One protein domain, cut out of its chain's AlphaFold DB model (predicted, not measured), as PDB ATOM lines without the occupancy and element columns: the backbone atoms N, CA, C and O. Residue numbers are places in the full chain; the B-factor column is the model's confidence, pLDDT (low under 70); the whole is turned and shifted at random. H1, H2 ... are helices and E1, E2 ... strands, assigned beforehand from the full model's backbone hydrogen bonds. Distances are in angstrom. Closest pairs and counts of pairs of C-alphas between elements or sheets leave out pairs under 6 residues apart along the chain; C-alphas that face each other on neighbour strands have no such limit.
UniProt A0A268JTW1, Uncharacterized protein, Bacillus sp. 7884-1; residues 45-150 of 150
ATOM      1  N   ASP A  45       2.152  59.100  -0.188       94.00
ATOM      2  CA  ASP A  45       2.002  57.953   0.712       94.00
ATOM      3  C   ASP A  45       1.906  56.652  -0.090       94.00
ATOM      4  O   ASP A  45       2.616  55.681   0.189       94.00
ATOM      5  N   PHE A  46       1.095  56.663  -1.149       95.00
ATOM      6  CA  PHE A  46       0.913  55.518  -2.037       95.00
ATOM      7  C   PHE A  46       2.133  55.259  -2.933       95.00
ATOM      8  O   PHE A  46       2.429  54.108  -3.245       95.00
ATOM      9  N   GLU A  47       2.920  56.279  -3.285       91.25
ATOM     10  CA  GLU A  47       4.198  56.084  -3.986       91.25
ATOM     11  C   GLU A  47       5.202  55.278  -3.155       91.25
ATOM     12  O   GLU A  47       6.020  54.542  -3.710       91.25
ATOM     13  N   ARG A  48       5.176  55.405  -1.823       91.62
ATOM     14  CA  ARG A  48       6.039  54.609  -0.937       91.62
ATOM     15  C   ARG A  48       5.562  53.168  -0.861       91.62
ATOM     16  O   ARG A  48       6.394  52.272  -0.949       91.62
ATOM     17  N   LEU A  49       4.250  52.976  -0.748       92.31
ATOM     18  CA  LEU A  49       3.606  51.667  -0.771       92.31
ATOM     19  C   LEU A  49       3.946  50.904  -2.055       92.31
ATOM     20  O   LEU A  49       4.354  49.746  -2.012       92.31
ATOM     21  N   PHE A  50       3.843  51.580  -3.201       90.38
ATOM     22  CA  PHE A  50       4.023  50.942  -4.495       90.38
ATOM     23  C   PHE A  50       5.451  50.417  -4.722       90.38
ATOM     24  O   PHE A  50       5.636  49.477  -5.481       90.38
ATOM     25  N   LYS A  51       6.473  50.923  -4.017       92.00
ATOM     26  CA  LYS A  51       7.862  50.421  -4.134       92.00
ATOM     27  C   LYS A  51       8.032  48.941  -3.778       92.00
ATOM     28  O   LYS A  51       9.108  48.396  -4.001       92.00
ATOM     29  N   HIS A  52       7.017  48.318  -3.187       94.81
ATOM     30  CA  HIS A  52       6.993  46.895  -2.866       94.81
ATOM     31  C   HIS A  52       6.458  46.016  -4.004       94.81
ATOM     32  O   HIS A  52       6.486  44.790  -3.881       94.81
ATOM     33  N   TYR A  53       6.021  46.624  -5.107       95.81
ATOM     34  CA  TYR A  53       5.431  45.947  -6.252       95.81
ATOM     35  C   TYR A  53       6.064  46.422  -7.555       95.81
ATOM     36  O   TYR A  53       6.516  47.561  -7.679       95.81
ATOM     37  N   GLU A  54       6.050  45.552  -8.551       94.75
ATOM     38  CA  GLU A  54       6.413  45.883  -9.925       94.75
ATOM     39  C   GLU A  54       5.593  45.045 -10.900       94.75
ATOM     40  O   GLU A  54       4.903  44.109 -10.499       94.75
ATOM     41  N   SER A  55       5.608  45.428 -12.175       94.88
ATOM     42  CA  SER A  55       4.918  44.677 -13.219       94.88
ATOM     43  C   SER A  55       5.493  43.268 -13.346       94.88
ATOM     44  O   SER A  55       6.706  43.070 -13.273       94.88
ATOM     45  N   THR A  56       4.613  42.289 -13.540       96.25
ATOM     46  CA  THR A  56       4.987  40.880 -13.690       96.25
ATOM     47  C   THR A  56       5.610  40.650 -15.065       96.25
ATOM     48  O   THR A  56       4.937  40.275 -16.025       96.25
ATOM     49  N   GLU A  57       6.912  40.900 -15.174       95.12
ATOM     50  CA  GLU A  57       7.634  40.822 -16.443       95.12
ATOM     51  C   GLU A  57       8.200  39.414 -16.737       95.12
ATOM     52  O   GLU A  57       8.665  38.705 -15.827       95.12
ATOM     53  N   PRO A  58       8.229  38.996 -18.020       95.12
ATOM     54  CA  PRO A  58       8.901  37.773 -18.440       95.12
ATOM     55  C   PRO A  58      10.388  37.779 -18.073       95.12
ATOM     56  O   PRO A  58      11.068  38.798 -18.156       95.12
ATOM     57  N   TYR A  59      10.909  36.600 -17.745       94.81
ATOM     58  CA  TYR A  59      12.277  36.327 -17.292       94.81
ATOM     59  C   TYR A  59      12.672  36.948 -15.943       94.81
ATOM     60  O   TYR A  59      13.714  36.563 -15.416       94.81
ATOM     61  N   GLU A  60      11.841  37.816 -15.363       95.50
ATOM     62  CA  GLU A  60      12.006  38.321 -13.996       95.50
ATOM     63  C   GLU A  60      11.179  37.506 -12.994       95.50
ATOM     64  O   GLU A  60      11.689  37.090 -11.956       95.50
ATOM     65  N   TYR A  61       9.924  37.210 -13.350       95.88
ATOM     66  CA  TYR A  61       8.988  36.462 -12.501       95.88
ATOM     67  C   TYR A  61       8.643  35.079 -13.039       95.88
ATOM     68  O   TYR A  61       8.348  34.159 -12.278       95.88
ATOM     69  N   PHE A  62       8.676  34.917 -14.359       95.25
ATOM     70  CA  PHE A  62       8.335  33.661 -15.011       95.25
ATOM     71  C   PHE A  62       9.121  33.484 -16.304       95.25
ATOM     72  O   PHE A  62       9.405  34.433 -17.025       95.25
ATOM     73  N   HIS A  63       9.455  32.244 -16.643       95.50
ATOM     74  CA  HIS A  63       9.997  31.907 -17.957       95.50
ATOM     75  C   HIS A  63       8.863  31.658 -18.966       95.50
ATOM     76  O   HIS A  63       8.190  30.636 -18.833       95.50
ATOM     77  N   PRO A  64       8.671  32.506 -19.996       94.19
ATOM     78  CA  PRO A  64       7.584  32.347 -20.976       94.19
ATOM     79  C   PRO A  64       7.735  31.099 -21.863       94.19
ATOM     80  O   PRO A  64       6.822  30.726 -22.587       94.19
ATOM     81  N   GLU A  65       8.903  30.453 -21.834       95.25
ATOM     82  CA  GLU A  65       9.173  29.195 -22.542       95.25
ATOM     83  C   GLU A  65       8.711  27.954 -21.758       95.25
ATOM     84  O   GLU A  65       8.692  26.854 -22.309       95.25
ATOM     85  N   ILE A  66       8.404  28.120 -20.468       94.12
ATOM     86  CA  ILE A  66       8.066  27.035 -19.533       94.12
ATOM     87  C   ILE A  66       6.655  27.222 -18.973       94.12
ATOM     88  O   ILE A  66       5.958  26.236 -18.748       94.12
ATOM     89  N   HIS A  67       6.255  28.469 -18.730       93.94
ATOM     90  CA  HIS A  67       4.982  28.813 -18.112       93.94
ATOM     91  C   HIS A  67       4.019  29.387 -19.151       93.94
ATOM     92  O   HIS A  67       4.361  30.341 -19.852       93.94
ATOM     93  N   ASP A  68       2.818  28.812 -19.216       91.88
ATOM     94  CA  ASP A  68       1.792  29.156 -20.207       91.88
ATOM     95  C   ASP A  68       0.834  30.266 -19.732       91.88
ATOM     96  O   ASP A  68       0.126  30.853 -20.552       91.88
ATOM     97  N   ASP A  69       0.810  30.566 -18.428       92.50
ATOM     98  CA  ASP A  69      -0.096  31.543 -17.818       92.50
ATOM     99  C   ASP A  69       0.650  32.497 -16.859       92.50
ATOM    100  O   ASP A  69       1.037  32.100 -15.758       92.50
ATOM    101  N   PRO A  70       0.859  33.771 -17.246       90.50
ATOM    102  CA  PRO A  70       1.474  34.778 -16.381       90.50
ATOM    103  C   PRO A  70       0.692  35.083 -15.097       90.50
ATOM    104  O   PRO A  70       1.297  35.548 -14.133       90.50
ATOM    105  N   SER A  71      -0.619  34.812 -15.050       93.75
ATOM    106  CA  SER A  71      -1.432  35.040 -13.844       93.75
ATOM    107  C   SER A  71      -1.116  34.074 -12.698       93.75
ATOM    108  O   SER A  71      -1.521  34.305 -11.568       93.75
ATOM    109  N   GLU A  72      -0.319  33.029 -12.941       94.44
ATOM    110  CA  GLU A  72       0.233  32.194 -11.866       94.44
ATOM    111  C   GLU A  72       1.353  32.900 -11.071       94.44
ATOM    112  O   GLU A  72       1.744  32.426 -10.002       94.44
ATOM    113  N   PHE A  73       1.887  34.015 -11.586       95.19
ATOM    114  CA  PHE A  73       3.072  34.702 -11.048       95.19
ATOM    115  C   PHE A  73       2.807  36.144 -10.613       95.19
ATOM    116  O   PHE A  73       3.683  36.780 -10.021       95.19
ATOM    117  N   GLY A  74       1.617  36.662 -10.892       96.75
ATOM    118  CA  GLY A  74       1.213  38.009 -10.532       96.75
ATOM    119  C   GLY A  74      -0.296  38.145 -10.500       96.75
ATOM    120  O   GLY A  74      -1.011  37.382 -11.141       96.75
ATOM    121  N   ASP A  75      -0.753  39.161  -9.782       97.12
ATOM    122  CA  ASP A  75      -2.163  39.447  -9.541       97.12
ATOM    123  C   ASP A  75      -2.465  40.910  -9.870       97.12
ATOM    124  O   ASP A  75      -1.577  41.710 -10.193       97.12
ATOM    125  N   ARG A  76      -3.737  41.299  -9.764       96.12
ATOM    126  CA  ARG A  76      -4.095  42.715  -9.843       96.12
ATOM    127  C   ARG A  76      -3.522  43.464  -8.650       96.12
ATOM    128  O   ARG A  76      -3.649  43.038  -7.505       96.12
ATOM    129  N   LEU A  77      -2.970  44.649  -8.902       96.25
ATOM    130  CA  LEU A  77      -2.334  45.458  -7.858       96.25
ATOM    131  C   LEU A  77      -3.255  45.736  -6.662       96.25
ATOM    132  O   LEU A  77      -2.810  45.711  -5.518       96.25
ATOM    133  N   ILE A  78      -4.538  45.998  -6.921       95.81
ATOM    134  CA  ILE A  78      -5.516  46.250  -5.860       95.81
ATOM    135  C   ILE A  78      -5.712  45.029  -4.950       95.81
ATOM    136  O   ILE A  78      -5.877  45.190  -3.744       95.81
ATOM    137  N   GLU A  79      -5.640  43.817  -5.499       95.19
ATOM    138  CA  GLU A  79      -5.766  42.574  -4.735       95.19
ATOM    139  C   GLU A  79      -4.547  42.400  -3.828       95.19
ATOM    140  O   GLU A  79      -4.708  42.266  -2.616       95.19
ATOM    141  N   LEU A  80      -3.338  42.570  -4.374       96.62
ATOM    142  CA  LEU A  80      -2.091  42.536  -3.603       96.62
ATOM    143  C   LEU A  80      -2.075  43.560  -2.459       96.62
ATOM    144  O   LEU A  80      -1.696  43.237  -1.334       96.62
ATOM    145  N   ILE A  81      -2.502  44.799  -2.725       95.62
ATOM    146  CA  ILE A  81      -2.532  45.861  -1.712       95.62
ATOM    147  C   ILE A  81      -3.549  45.550  -0.608       95.62
ATOM    148  O   ILE A  81      -3.256  45.762   0.573       95.62
ATOM    149  N   ASN A  82      -4.732  45.053  -0.974       93.00
ATOM    150  CA  ASN A  82      -5.758  44.672  -0.008       93.00
ATOM    151  C   ASN A  82      -5.291  43.508   0.879       93.00
ATOM    152  O   ASN A  82      -5.508  43.555   2.088       93.00
ATOM    153  N   GLU A  83      -4.608  42.513   0.309       93.88
ATOM    154  CA  GLU A  83      -4.043  41.377   1.049       93.88
ATOM    155  C   GLU A  83      -2.919  41.781   2.007       93.88
ATOM    156  O   GLU A  83      -2.894  41.340   3.157       93.88
ATOM    157  N   ASP A  84      -1.980  42.603   1.537       95.69
ATOM    158  CA  ASP A  84      -0.747  42.886   2.271       95.69
ATOM    159  C   ASP A  84      -0.928  43.957   3.353       95.69
ATOM    160  O   ASP A  84      -0.272  43.901   4.397       95.69
ATOM    161  N   TRP A  85      -1.800  44.943   3.111       94.69
ATOM    162  CA  TRP A  85      -1.866  46.155   3.933       94.69
ATOM    163  C   TRP A  85      -3.242  46.444   4.519       94.69
ATOM    164  O   TRP A  85      -3.316  47.169   5.512       94.69
ATOM    165  N   ASN A  86      -4.316  45.901   3.934       92.88
ATOM    166  CA  ASN A  86      -5.695  46.155   4.361       92.88
ATOM    167  C   ASN A  86      -6.015  47.667   4.472       92.88
ATOM    168  O   ASN A  86      -6.516  48.145   5.490       92.88
ATOM    169  N   ILE A  87      -5.651  48.438   3.438       95.50
ATOM    170  CA  ILE A  87      -5.740  49.910   3.434       95.50
ATOM    171  C   ILE A  87      -7.161  50.412   3.187       95.50
ATOM    172  O   ILE A  87      -7.608  51.356   3.845       95.50
ATOM    173  N   PHE A  88      -7.851  49.831   2.208       97.62
ATOM    174  CA  PHE A  88      -9.179  50.268   1.793       97.62
ATOM    175  C   PHE A  88     -10.254  49.680   2.705       97.62
ATOM    176  O   PHE A  88     -10.079  48.616   3.289       97.62
ATOM    177  N   SER A  89     -11.372  50.388   2.860       97.25
ATOM    178  CA  SER A  89     -12.447  49.909   3.730       97.25
ATOM    179  C   SER A  89     -13.211  48.748   3.095       97.25
ATOM    180  O   SER A  89     -13.450  48.721   1.886       97.25
ATOM    181  N   GLU A  90     -13.718  47.834   3.928       95.19
ATOM    182  CA  GLU A  90     -14.563  46.708   3.489       95.19
ATOM    183  C   GLU A  90     -15.791  47.145   2.668       95.19
ATOM    184  O   GLU A  90     -16.375  46.352   1.937       95.19
ATOM    185  N   LYS A  91     -16.207  48.415   2.781       94.31
ATOM    186  CA  LYS A  91     -17.339  48.971   2.027       94.31
ATOM    187  C   LYS A  91     -17.045  49.158   0.542       94.31
ATOM    188  O   LYS A  91     -17.994  49.177  -0.239       94.31
ATOM    189  N   ILE A  92     -15.783  49.379   0.180       96.50
ATOM    190  CA  ILE A  92     -15.373  49.649  -1.203       96.50
ATOM    191  C   ILE A  92     -14.533  48.519  -1.803       96.50
ATOM    192  O   ILE A  92     -14.414  48.448  -3.023       96.50
ATOM    193  N   ILE A  93     -13.979  47.627  -0.975       95.75
ATOM    194  CA  ILE A  93     -13.227  46.465  -1.456       95.75
ATOM    195  C   ILE A  93     -14.109  45.605  -2.369       95.75
ATOM    196  O   ILE A  93     -15.225  45.221  -2.011       95.75
ATOM    197  N   GLY A  94     -13.593  45.289  -3.559       92.06
ATOM    198  CA  GLY A  94     -14.252  44.404  -4.521       92.06
ATOM    199  C   GLY A  94     -15.457  45.016  -5.244       92.06
ATOM    200  O   GLY A  94     -16.093  44.330  -6.045       92.06
ATOM    201  N   THR A  95     -15.776  46.294  -5.009       95.12
ATOM    202  CA  THR A  95     -16.817  47.004  -5.772       95.12
ATOM    203  C   THR A  95     -16.275  47.615  -7.066       95.12
ATOM    204  O   THR A  95     -17.062  48.054  -7.903       95.12
ATOM    205  N   GLY A  96     -14.946  47.668  -7.228       95.19
ATOM    206  CA  GLY A  96     -14.246  48.402  -8.287       95.19
ATOM    207  C   GLY A  96     -13.980  49.869  -7.928       95.19
ATOM    208  O   GLY A  96     -13.176  50.534  -8.583       95.19
ATOM    209  N   THR A  97     -14.616  50.383  -6.871       97.38
ATOM    210  CA  THR A  97     -14.351  51.722  -6.328       97.38
ATOM    211  C   THR A  97     -12.964  51.795  -5.696       97.38
ATOM    212  O   THR A  97     -12.285  52.805  -5.840       97.38
ATOM    213  N   ASP A  98     -12.550  50.733  -5.007       96.50
ATOM    214  CA  ASP A  98     -11.218  50.561  -4.431       96.50
ATOM    215  C   ASP A  98     -10.119  50.638  -5.496       96.50
ATOM    216  O   ASP A  98      -9.181  51.423  -5.364       96.50
ATOM    217  N   GLU A  99     -10.282  49.903  -6.597       96.75
ATOM    218  CA  GLU A  99      -9.369  49.971  -7.738       96.75
ATOM    219  C   GLU A  99      -9.354  51.370  -8.358       96.75
ATOM    220  O   GLU A  99      -8.285  51.941  -8.570       96.75
ATOM    221  N   THR A 100     -10.529  51.946  -8.614       97.31
ATOM    222  CA  THR A 100     -10.632  53.288  -9.208       97.31
ATOM    223  C   THR A 100      -9.901  54.317  -8.344       97.31
ATOM    224  O   THR A 100      -9.065  55.062  -8.848       97.31
ATOM    225  N   LEU A 101     -10.147  54.309  -7.030       97.88
ATOM    226  CA  LEU A 101      -9.478  55.195  -6.079       97.88
ATOM    227  C   LEU A 101      -7.961  54.988  -6.072       97.88
ATOM    228  O   LEU A 101      -7.215  55.965  -6.128       97.88
ATOM    229  N   LEU A 102      -7.498  53.737  -6.032       97.06
ATOM    230  CA  LEU A 102      -6.075  53.416  -6.060       97.06
ATOM    231  C   LEU A 102      -5.391  53.999  -7.302       97.06
ATOM    232  O   LEU A 102      -4.389  54.703  -7.180       97.06
ATOM    233  N   PHE A 103      -5.917  53.716  -8.494       95.69
ATOM    234  CA  PHE A 103      -5.275  54.139  -9.738       95.69
ATOM    235  C   PHE A 103      -5.419  55.637  -9.998       95.69
ATOM    236  O   PHE A 103      -4.497  56.227 -10.564       95.69
ATOM    237  N   ASP A 104      -6.492  56.273  -9.530       96.44
ATOM    238  CA  ASP A 104      -6.610  57.730  -9.555       96.44
ATOM    239  C   ASP A 104      -5.532  58.391  -8.687       96.44
ATOM    240  O   ASP A 104      -4.881  59.331  -9.143       96.44
ATOM    241  N   ILE A 105      -5.292  57.884  -7.467       96.44
ATOM    242  CA  ILE A 105      -4.215  58.372  -6.587       96.44
ATOM    243  C   ILE A 105      -2.852  58.156  -7.256       96.44
ATOM    244  O   ILE A 105      -2.065  59.092  -7.406       96.44
ATOM    245  N   LEU A 106      -2.567  56.926  -7.686       93.62
ATOM    246  CA  LEU A 106      -1.261  56.542  -8.224       93.62
ATOM    247  C   LEU A 106      -0.896  57.270  -9.526       93.62
ATOM    248  O   LEU A 106       0.288  57.496  -9.801       93.62
ATOM    249  N   ASN A 107      -1.896  57.635 -10.330       93.19
ATOM    250  CA  ASN A 107      -1.695  58.286 -11.619       93.19
ATOM    251  C   ASN A 107      -1.995  59.792 -11.608       93.19
ATOM    252  O   ASN A 107      -1.796  60.433 -12.638       93.19
ATOM    253  N   PHE A 108      -2.387  60.391 -10.475       91.62
ATOM    254  CA  PHE A 108      -2.835  61.789 -10.409       91.62
ATOM    255  C   PHE A 108      -1.854  62.782 -11.063       91.62
ATOM    256  O   PHE A 108      -2.224  63.576 -11.929       91.62
ATOM    257  N   ASN A 109      -0.576  62.717 -10.672       84.62
ATOM    258  CA  ASN A 109       0.483  63.601 -11.181       84.62
ATOM    259  C   ASN A 109       1.228  63.028 -12.392       84.62
ATOM    260  O   ASN A 109       2.164  63.644 -12.920       84.62
ATOM    261  N   LYS A 110       0.833  61.841 -12.843       81.88
ATOM    262  CA  LYS A 110       1.474  61.161 -13.953       81.88
ATOM    263  C   LYS A 110       0.721  61.546 -15.212       81.88
ATOM    264  O   LYS A 110      -0.385  61.091 -15.481       81.88
ATOM    265  N   LYS A 111       1.340  62.410 -16.025       66.94
ATOM    266  CA  LYS A 111       0.945  62.499 -17.439       66.94
ATOM    267  C   LYS A 111       1.005  61.089 -18.033       66.94
ATOM    268  O   LYS A 111       1.720  60.254 -17.489       66.94
ATOM    269  N   TRP A 112       0.300  60.854 -19.142       59.62
ATOM    270  CA  TRP A 112       0.481  59.655 -19.969       59.62
ATOM    271  C   TRP A 112       1.952  59.555 -20.416       59.62
ATOM    272  O   TRP A 112       2.341  60.021 -21.483       59.62
ATOM    273  N   ASP A 113       2.763  59.018 -19.519       66.44
ATOM    274  CA  ASP A 113       4.165  58.683 -19.619       66.44
ATOM    275  C   ASP A 113       4.193  57.169 -19.403       66.44
ATOM    276  O   ASP A 113       4.008  56.721 -18.267       66.44
ATOM    277  N   PRO A 114       4.334  56.384 -20.483       64.25
ATOM    278  CA  PRO A 114       4.262  54.928 -20.426       64.25
ATOM    279  C   PRO A 114       5.247  54.301 -19.436       64.25
ATOM    280  O   PRO A 114       4.999  53.200 -18.967       64.25
ATOM    281  N   GLU A 115       6.344  54.988 -19.101       70.69
ATOM    282  CA  GLU A 115       7.338  54.481 -18.149       70.69
ATOM    283  C   GLU A 115       6.942  54.704 -16.685       70.69
ATOM    284  O   GLU A 115       7.541  54.127 -15.780       70.69
ATOM    285  N   ARG A 116       5.970  55.581 -16.422       75.81
ATOM    286  CA  ARG A 116       5.574  55.953 -15.057       75.81
ATOM    287  C   ARG A 116       4.132  55.608 -14.746       75.81
ATOM    288  O   ARG A 116       3.817  55.466 -13.567       75.81
ATOM    289  N   TYR A 117       3.273  55.548 -15.754       87.38
ATOM    290  CA  TYR A 117       1.854  55.266 -15.605       87.38
ATOM    291  C   TYR A 117       1.623  53.843 -15.090       87.38
ATOM    292  O   TYR A 117       2.238  52.895 -15.569       87.38
ATOM    293  N   PHE A 118       0.720  53.700 -14.125       89.75
ATOM    294  CA  PHE A 118       0.287  52.401 -13.626       89.75
ATOM    295  C   PHE A 118      -0.966  51.947 -14.359       89.75
ATOM    296  O   PHE A 118      -1.990  52.634 -14.321       89.75
ATOM    297  N   ASP A 119      -0.874  50.795 -15.017       91.31
ATOM    298  CA  ASP A 119      -1.968  50.211 -15.782       91.31
ATOM    299  C   ASP A 119      -2.824  49.300 -14.883       91.31
ATOM    300  O   ASP A 119      -2.315  48.285 -14.407       91.31
ATOM    301  N   PRO A 120      -4.117  49.618 -14.664       91.12
ATOM    302  CA  PRO A 120      -5.018  48.790 -13.858       91.12
ATOM    303  C   PRO A 120      -5.243  47.380 -14.398       91.12
ATOM    304  O   PRO A 120      -5.664  46.500 -13.652       91.12
ATOM    305  N   TYR A 121      -4.958  47.148 -15.678       91.38
ATOM    306  CA  TYR A 121      -5.142  45.845 -16.307       91.38
ATOM    307  C   TYR A 121      -3.866  45.008 -16.354       91.38
ATOM    308  O   TYR A 121      -3.916  43.869 -16.819       91.38
ATOM    309  N   ASN A 122      -2.733  45.553 -15.905       94.50
ATOM    310  CA  ASN A 122      -1.496  44.794 -15.840       94.50
ATOM    311  C   ASN A 122      -1.460  43.893 -14.599       94.50
ATOM    312  O   ASN A 122      -2.093  44.175 -13.579       94.50
ATOM    313  N   LEU A 123      -0.682  42.818 -14.693       96.81
ATOM    314  CA  LEU A 123      -0.329  41.994 -13.549       96.81
ATOM    315  C   LEU A 123       0.865  42.610 -12.830       96.81
ATOM    316  O   LEU A 123       1.788  43.155 -13.446       96.81
ATOM    317  N   TYR A 124       0.820  42.517 -11.512       97.38
ATOM    318  CA  TYR A 124       1.872  42.968 -10.627       97.38
ATOM    319  C   TYR A 124       2.318  41.815  -9.739       97.38
ATOM    320  O   TYR A 124       1.552  40.906  -9.423       97.38
ATOM    321  N   SER A 125       3.568  41.878  -9.307       97.50
ATOM    322  CA  SER A 125       4.159  40.921  -8.384       97.50
ATOM    323  C   SER A 125       4.829  41.673  -7.242       97.50
ATOM    324  O   SER A 125       5.241  42.829  -7.382       97.50
ATOM    325  N   ARG A 126       4.939  41.023  -6.081       97.12
ATOM    326  CA  ARG A 126       5.736  41.560  -4.973       97.12
ATOM    327  C   ARG A 126       7.203  41.475  -5.384       97.12
ATOM    328  O   ARG A 126       7.647  40.406  -5.796       97.12
ATOM    329  N   ILE A 127       7.980  42.540  -5.180       95.50
ATOM    330  CA  ILE A 127       9.408  42.572  -5.574       95.50
ATOM    331  C   ILE A 127      10.227  41.427  -4.963       95.50
ATOM    332  O   ILE A 127      11.258  41.031  -5.489       95.50
ATOM    333  N   THR A 128       9.775  40.883  -3.831       94.75
ATOM    334  CA  THR A 128      10.419  39.775  -3.120       94.75
ATOM    335  C   THR A 128      10.261  38.424  -3.818       94.75
ATOM    336  O   THR A 128      10.933  37.470  -3.431       94.75
ATOM    337  N   GLN A 129       9.369  38.324  -4.805       95.00
ATOM    338  CA  GLN A 129       9.114  37.111  -5.585       95.00
ATOM    339  C   GLN A 129       9.973  37.034  -6.855       95.00
ATOM    340  O   GLN A 129      10.017  35.980  -7.486       95.00
ATOM    341  N   ALA A 130      10.651  38.123  -7.223       95.06
ATOM    342  CA  ALA A 130      11.472  38.197  -8.423       95.06
ATOM    343  C   ALA A 130      12.668  37.231  -8.349       95.06
ATOM    344  O   ALA A 130      13.296  37.092  -7.295       95.06
ATOM    345  N   PHE A 131      13.046  36.599  -9.464       92.75
ATOM    346  CA  PHE A 131      14.212  35.707  -9.504       92.75
ATOM    347  C   PHE A 131      15.519  36.433  -9.180       92.75
ATOM    348  O   PHE A 131      16.463  35.810  -8.688       92.75
ATOM    349  N   THR A 132      15.589  37.737  -9.464       88.38
ATOM    350  CA  THR A 132      16.771  38.557  -9.183       88.38
ATOM    351  C   THR A 132      16.743  39.218  -7.807       88.38
ATOM    352  O   THR A 132      17.713  39.888  -7.437       88.38
ATOM    353  N   PHE A 133      15.679  39.021  -7.022       91.31
ATOM    354  CA  PHE A 133      15.577  39.615  -5.698       91.31
ATOM    355  C   PHE A 133      16.676  39.086  -4.773       91.31
ATOM    356  O   PHE A 133      16.751  37.897  -4.462       91.31
ATOM    357  N   VAL A 134      17.509  40.001  -4.281       87.06
ATOM    358  CA  VAL A 134      18.516  39.721  -3.254       87.06
ATOM    359  C   VAL A 134      18.060  40.376  -1.964       87.06
ATOM    360  O   VAL A 134      17.921  41.602  -1.890       87.06
ATOM    361  N   HIS A 135      17.843  39.570  -0.926       86.12
ATOM    362  CA  HIS A 135      17.387  40.103   0.349       86.12
ATOM    363  C   HIS A 135      18.462  41.035   0.937       86.12
ATOM    364  O   HIS A 135      19.624  40.630   1.047       86.12
ATOM    365  N   PRO A 136      18.123  42.259   1.394       84.81
ATOM    366  CA  PRO A 136      19.121  43.223   1.863       84.81
ATOM    367  C   PRO A 136      20.016  42.716   3.001       84.81
ATOM    368  O   PRO A 136      21.120  43.226   3.186       84.81
ATOM    369  N   LEU A 137      19.549  41.731   3.775       85.38
ATOM    370  CA  LEU A 137      20.316  41.130   4.870       85.38
ATOM    371  C   LEU A 137      21.252  39.999   4.439       85.38
ATOM    372  O   LEU A 137      22.166  39.693   5.196       85.38
ATOM    373  N   GLU A 138      21.097  39.418   3.249       81.62
ATOM    374  CA  GLU A 138      21.868  38.238   2.832       81.62
ATOM    375  C   GLU A 138      23.386  38.503   2.868       81.62
ATOM    376  O   GLU A 138      24.165  37.707   3.393       81.62
ATOM    377  N   GLY A 139      23.817  39.687   2.417       75.69
ATOM    378  CA  GLY A 139      25.223  40.100   2.501       75.69
ATOM    379  C   GLY A 139      25.716  40.358   3.933       75.69
ATOM    380  O   GLY A 139      26.889  40.141   4.236       75.69
ATOM    381  N   TRP A 140      24.836  40.798   4.836       82.38
ATOM    382  CA  TRP A 140      25.181  41.044   6.241       82.38
ATOM    383  C   TRP A 140      25.262  39.753   7.049       82.38
ATOM    384  O   TRP A 140      26.160  39.611   7.879       82.38
ATOM    385  N   GLU A 141      24.375  38.798   6.781       82.81
ATOM    386  CA  GLU A 141      24.361  37.486   7.425       82.81
ATOM    387  C   GLU A 141      25.665  36.730   7.162       82.81
ATOM    388  O   GLU A 141      26.296  36.253   8.106       82.81
ATOM    389  N   GLN A 142      26.156  36.752   5.918       76.00
ATOM    390  CA  GLN A 142      27.457  36.177   5.558       76.00
ATOM    391  C   GLN A 142      28.614  36.795   6.366       76.00
ATOM    392  O   GLN A 142      29.502  36.089   6.855       76.00
ATOM    393  N   ILE A 143      28.607  38.118   6.563       81.31
ATOM    394  CA  ILE A 143      29.624  38.820   7.365       81.31
ATOM    395  C   ILE A 143      29.516  38.427   8.845       81.31
ATOM    396  O   ILE A 143      30.533  38.192   9.508       81.31
ATOM    397  N   TRP A 144      28.295  38.343   9.375       84.62
ATOM    398  CA  TRP A 144      28.052  37.975  10.766       84.62
ATOM    399  C   TRP A 144      28.492  36.545  11.070       84.62
ATOM    400  O   TRP A 144      29.135  36.324  12.098       84.62
ATOM    401  N   GLU A 145      28.238  35.588  10.181       80.69
ATOM    402  CA  GLU A 145      28.702  34.207  10.337       80.69
ATOM    403  C   GLU A 145      30.230  34.113  10.388       80.69
ATOM    404  O   GLU A 145      30.779  33.519  11.318       80.69
ATOM    405  N   ILE A 146      30.936  34.794   9.478       80.44
ATOM    406  CA  ILE A 146      32.408  34.851   9.482       80.44
ATOM    407  C   ILE A 146      32.936  35.433  10.801       80.44
ATOM    408  O   ILE A 146      33.951  34.972  11.328       80.44
ATOM    409  N   SER A 147      32.258  36.446  11.345       70.94
ATOM    410  CA  SER A 147      32.655  37.079  12.606       70.94
ATOM    411  C   SER A 147      32.365  36.233  13.853       70.94
ATOM    412  O   SER A 147      33.066  36.396  14.846       70.94
ATOM    413  N   ARG A 148      31.393  35.306  13.804       72.69
ATOM    414  CA  ARG A 148      31.054  34.379  14.905       72.69
ATOM    415  C   ARG A 148      31.944  33.132  14.967       72.69
ATOM    416  O   ARG A 148      31.938  32.447  15.984       72.69
ATOM    417  N   MET A 149      32.684  32.823  13.901       61.22
ATOM    418  CA  MET A 149      33.642  31.706  13.859       61.22
ATOM    419  C   MET A 149      35.066  32.082  14.315       61.22
ATOM    420  O   MET A 149      35.975  31.254  14.217       61.22
ATOM    421  N   LYS A 150      35.279  33.321  14.774       52.41
ATOM    422  CA  LYS A 150      36.532  33.807  15.372       52.41
ATOM    423  C   LYS A 150      36.373  33.983  16.875       52.41
ATOM    424  O   LYS A 150      37.372  33.725  17.578       52.41
TER     425      LYS A 150
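AT A GLANCE: This is residues 45 to 150 of the 150 residues of an uncharacterized protein of Bacillus sp. 7884-1 (UniProt A0A268JTW1). A small body of short helices and long loops is gathered round a two-stranded pair, E1 and E2, and from it a single arm sticks out, residues 134 to 150, most of it helix H4. Within the body, H3 packs crosswise on H1 and H2, while the long loop of residues 56 to 76 leaves E1 and folds back to pair briefly with E2. The printed part has 106 residues with four named helices and two named strands, in the order H1, E1, H2, H3, E2, H4; the sheet is antiparallel. By its named elements the class is mostly helix, though these hold just 44 of the 106 residues. The whole is loose, with a radius of gyration of the C-alphas of 17.5 A, and elongated, spanning 58 by 36 by 29 A.

HOW THE PARTS SIT: The sheet has two neighbour strands, E1, residues 53 to 55, and E2, residues 123 to 126, antiparallel at 145 degrees between their N-to-C directions. N 54 and O 125 are 3.1 A apart, and N 125 and O 54 are 2.9 A apart, both within hydrogen-bond range. Residues 75 to 76 pair antiparallel with residues 123 to 124 of E2. H2, residues 77 to 85, follows directly; its closest C-alphas to E2 are those of Leu 77 and Tyr 124, 5.6 A apart. H3, residues 97 to 107, and H2 only just touch, with 3 pairs of C-alphas within 8 A, the closest those of Ile 78 and Glu 99 at 5.7 A; they are about perpendicular at 81 degrees. H1, residues 45 to 50, and H3 also only just touch, with 3 such pairs, the closest those of Phe 46 and Leu 106 at 6.6 A, about perpendicular at 85 degrees. H1 and H2 are apart. H4, residues 138 to 148, touches no helix. In H1, H2 and H3 every O i to N i+4 pair is within hydrogen-bond range; in H4, 6 of 7 are.

IN THESE COORDINATES: E2 measures 10.5 A from first to last C-alpha and E1 7.1 A, with C-alpha 53 at (5.431, 45.947, -6.252). H3 is 15.2 A long, H2 11.8 A and H1 9.0 A, beginning at C-alpha 45, (2.002, 57.953, 0.712). H4 is 15.7 A long and ends at C-alpha 148, (31.054, 34.379, 14.905).

THE WHOLE: The C-alphas of Thr 95 and Lys 150, the two farthest apart, are 58.9 A apart. Residues 134 to 150 stand free; the body without them spans 39 by 29 by 21 A. The printed part has no cut. The link from H1 to E1 is tight; the other four are long. Mean pLDDT of the printed part is 90.1, and residues 111 to 114 and 149 to 150 are under 70.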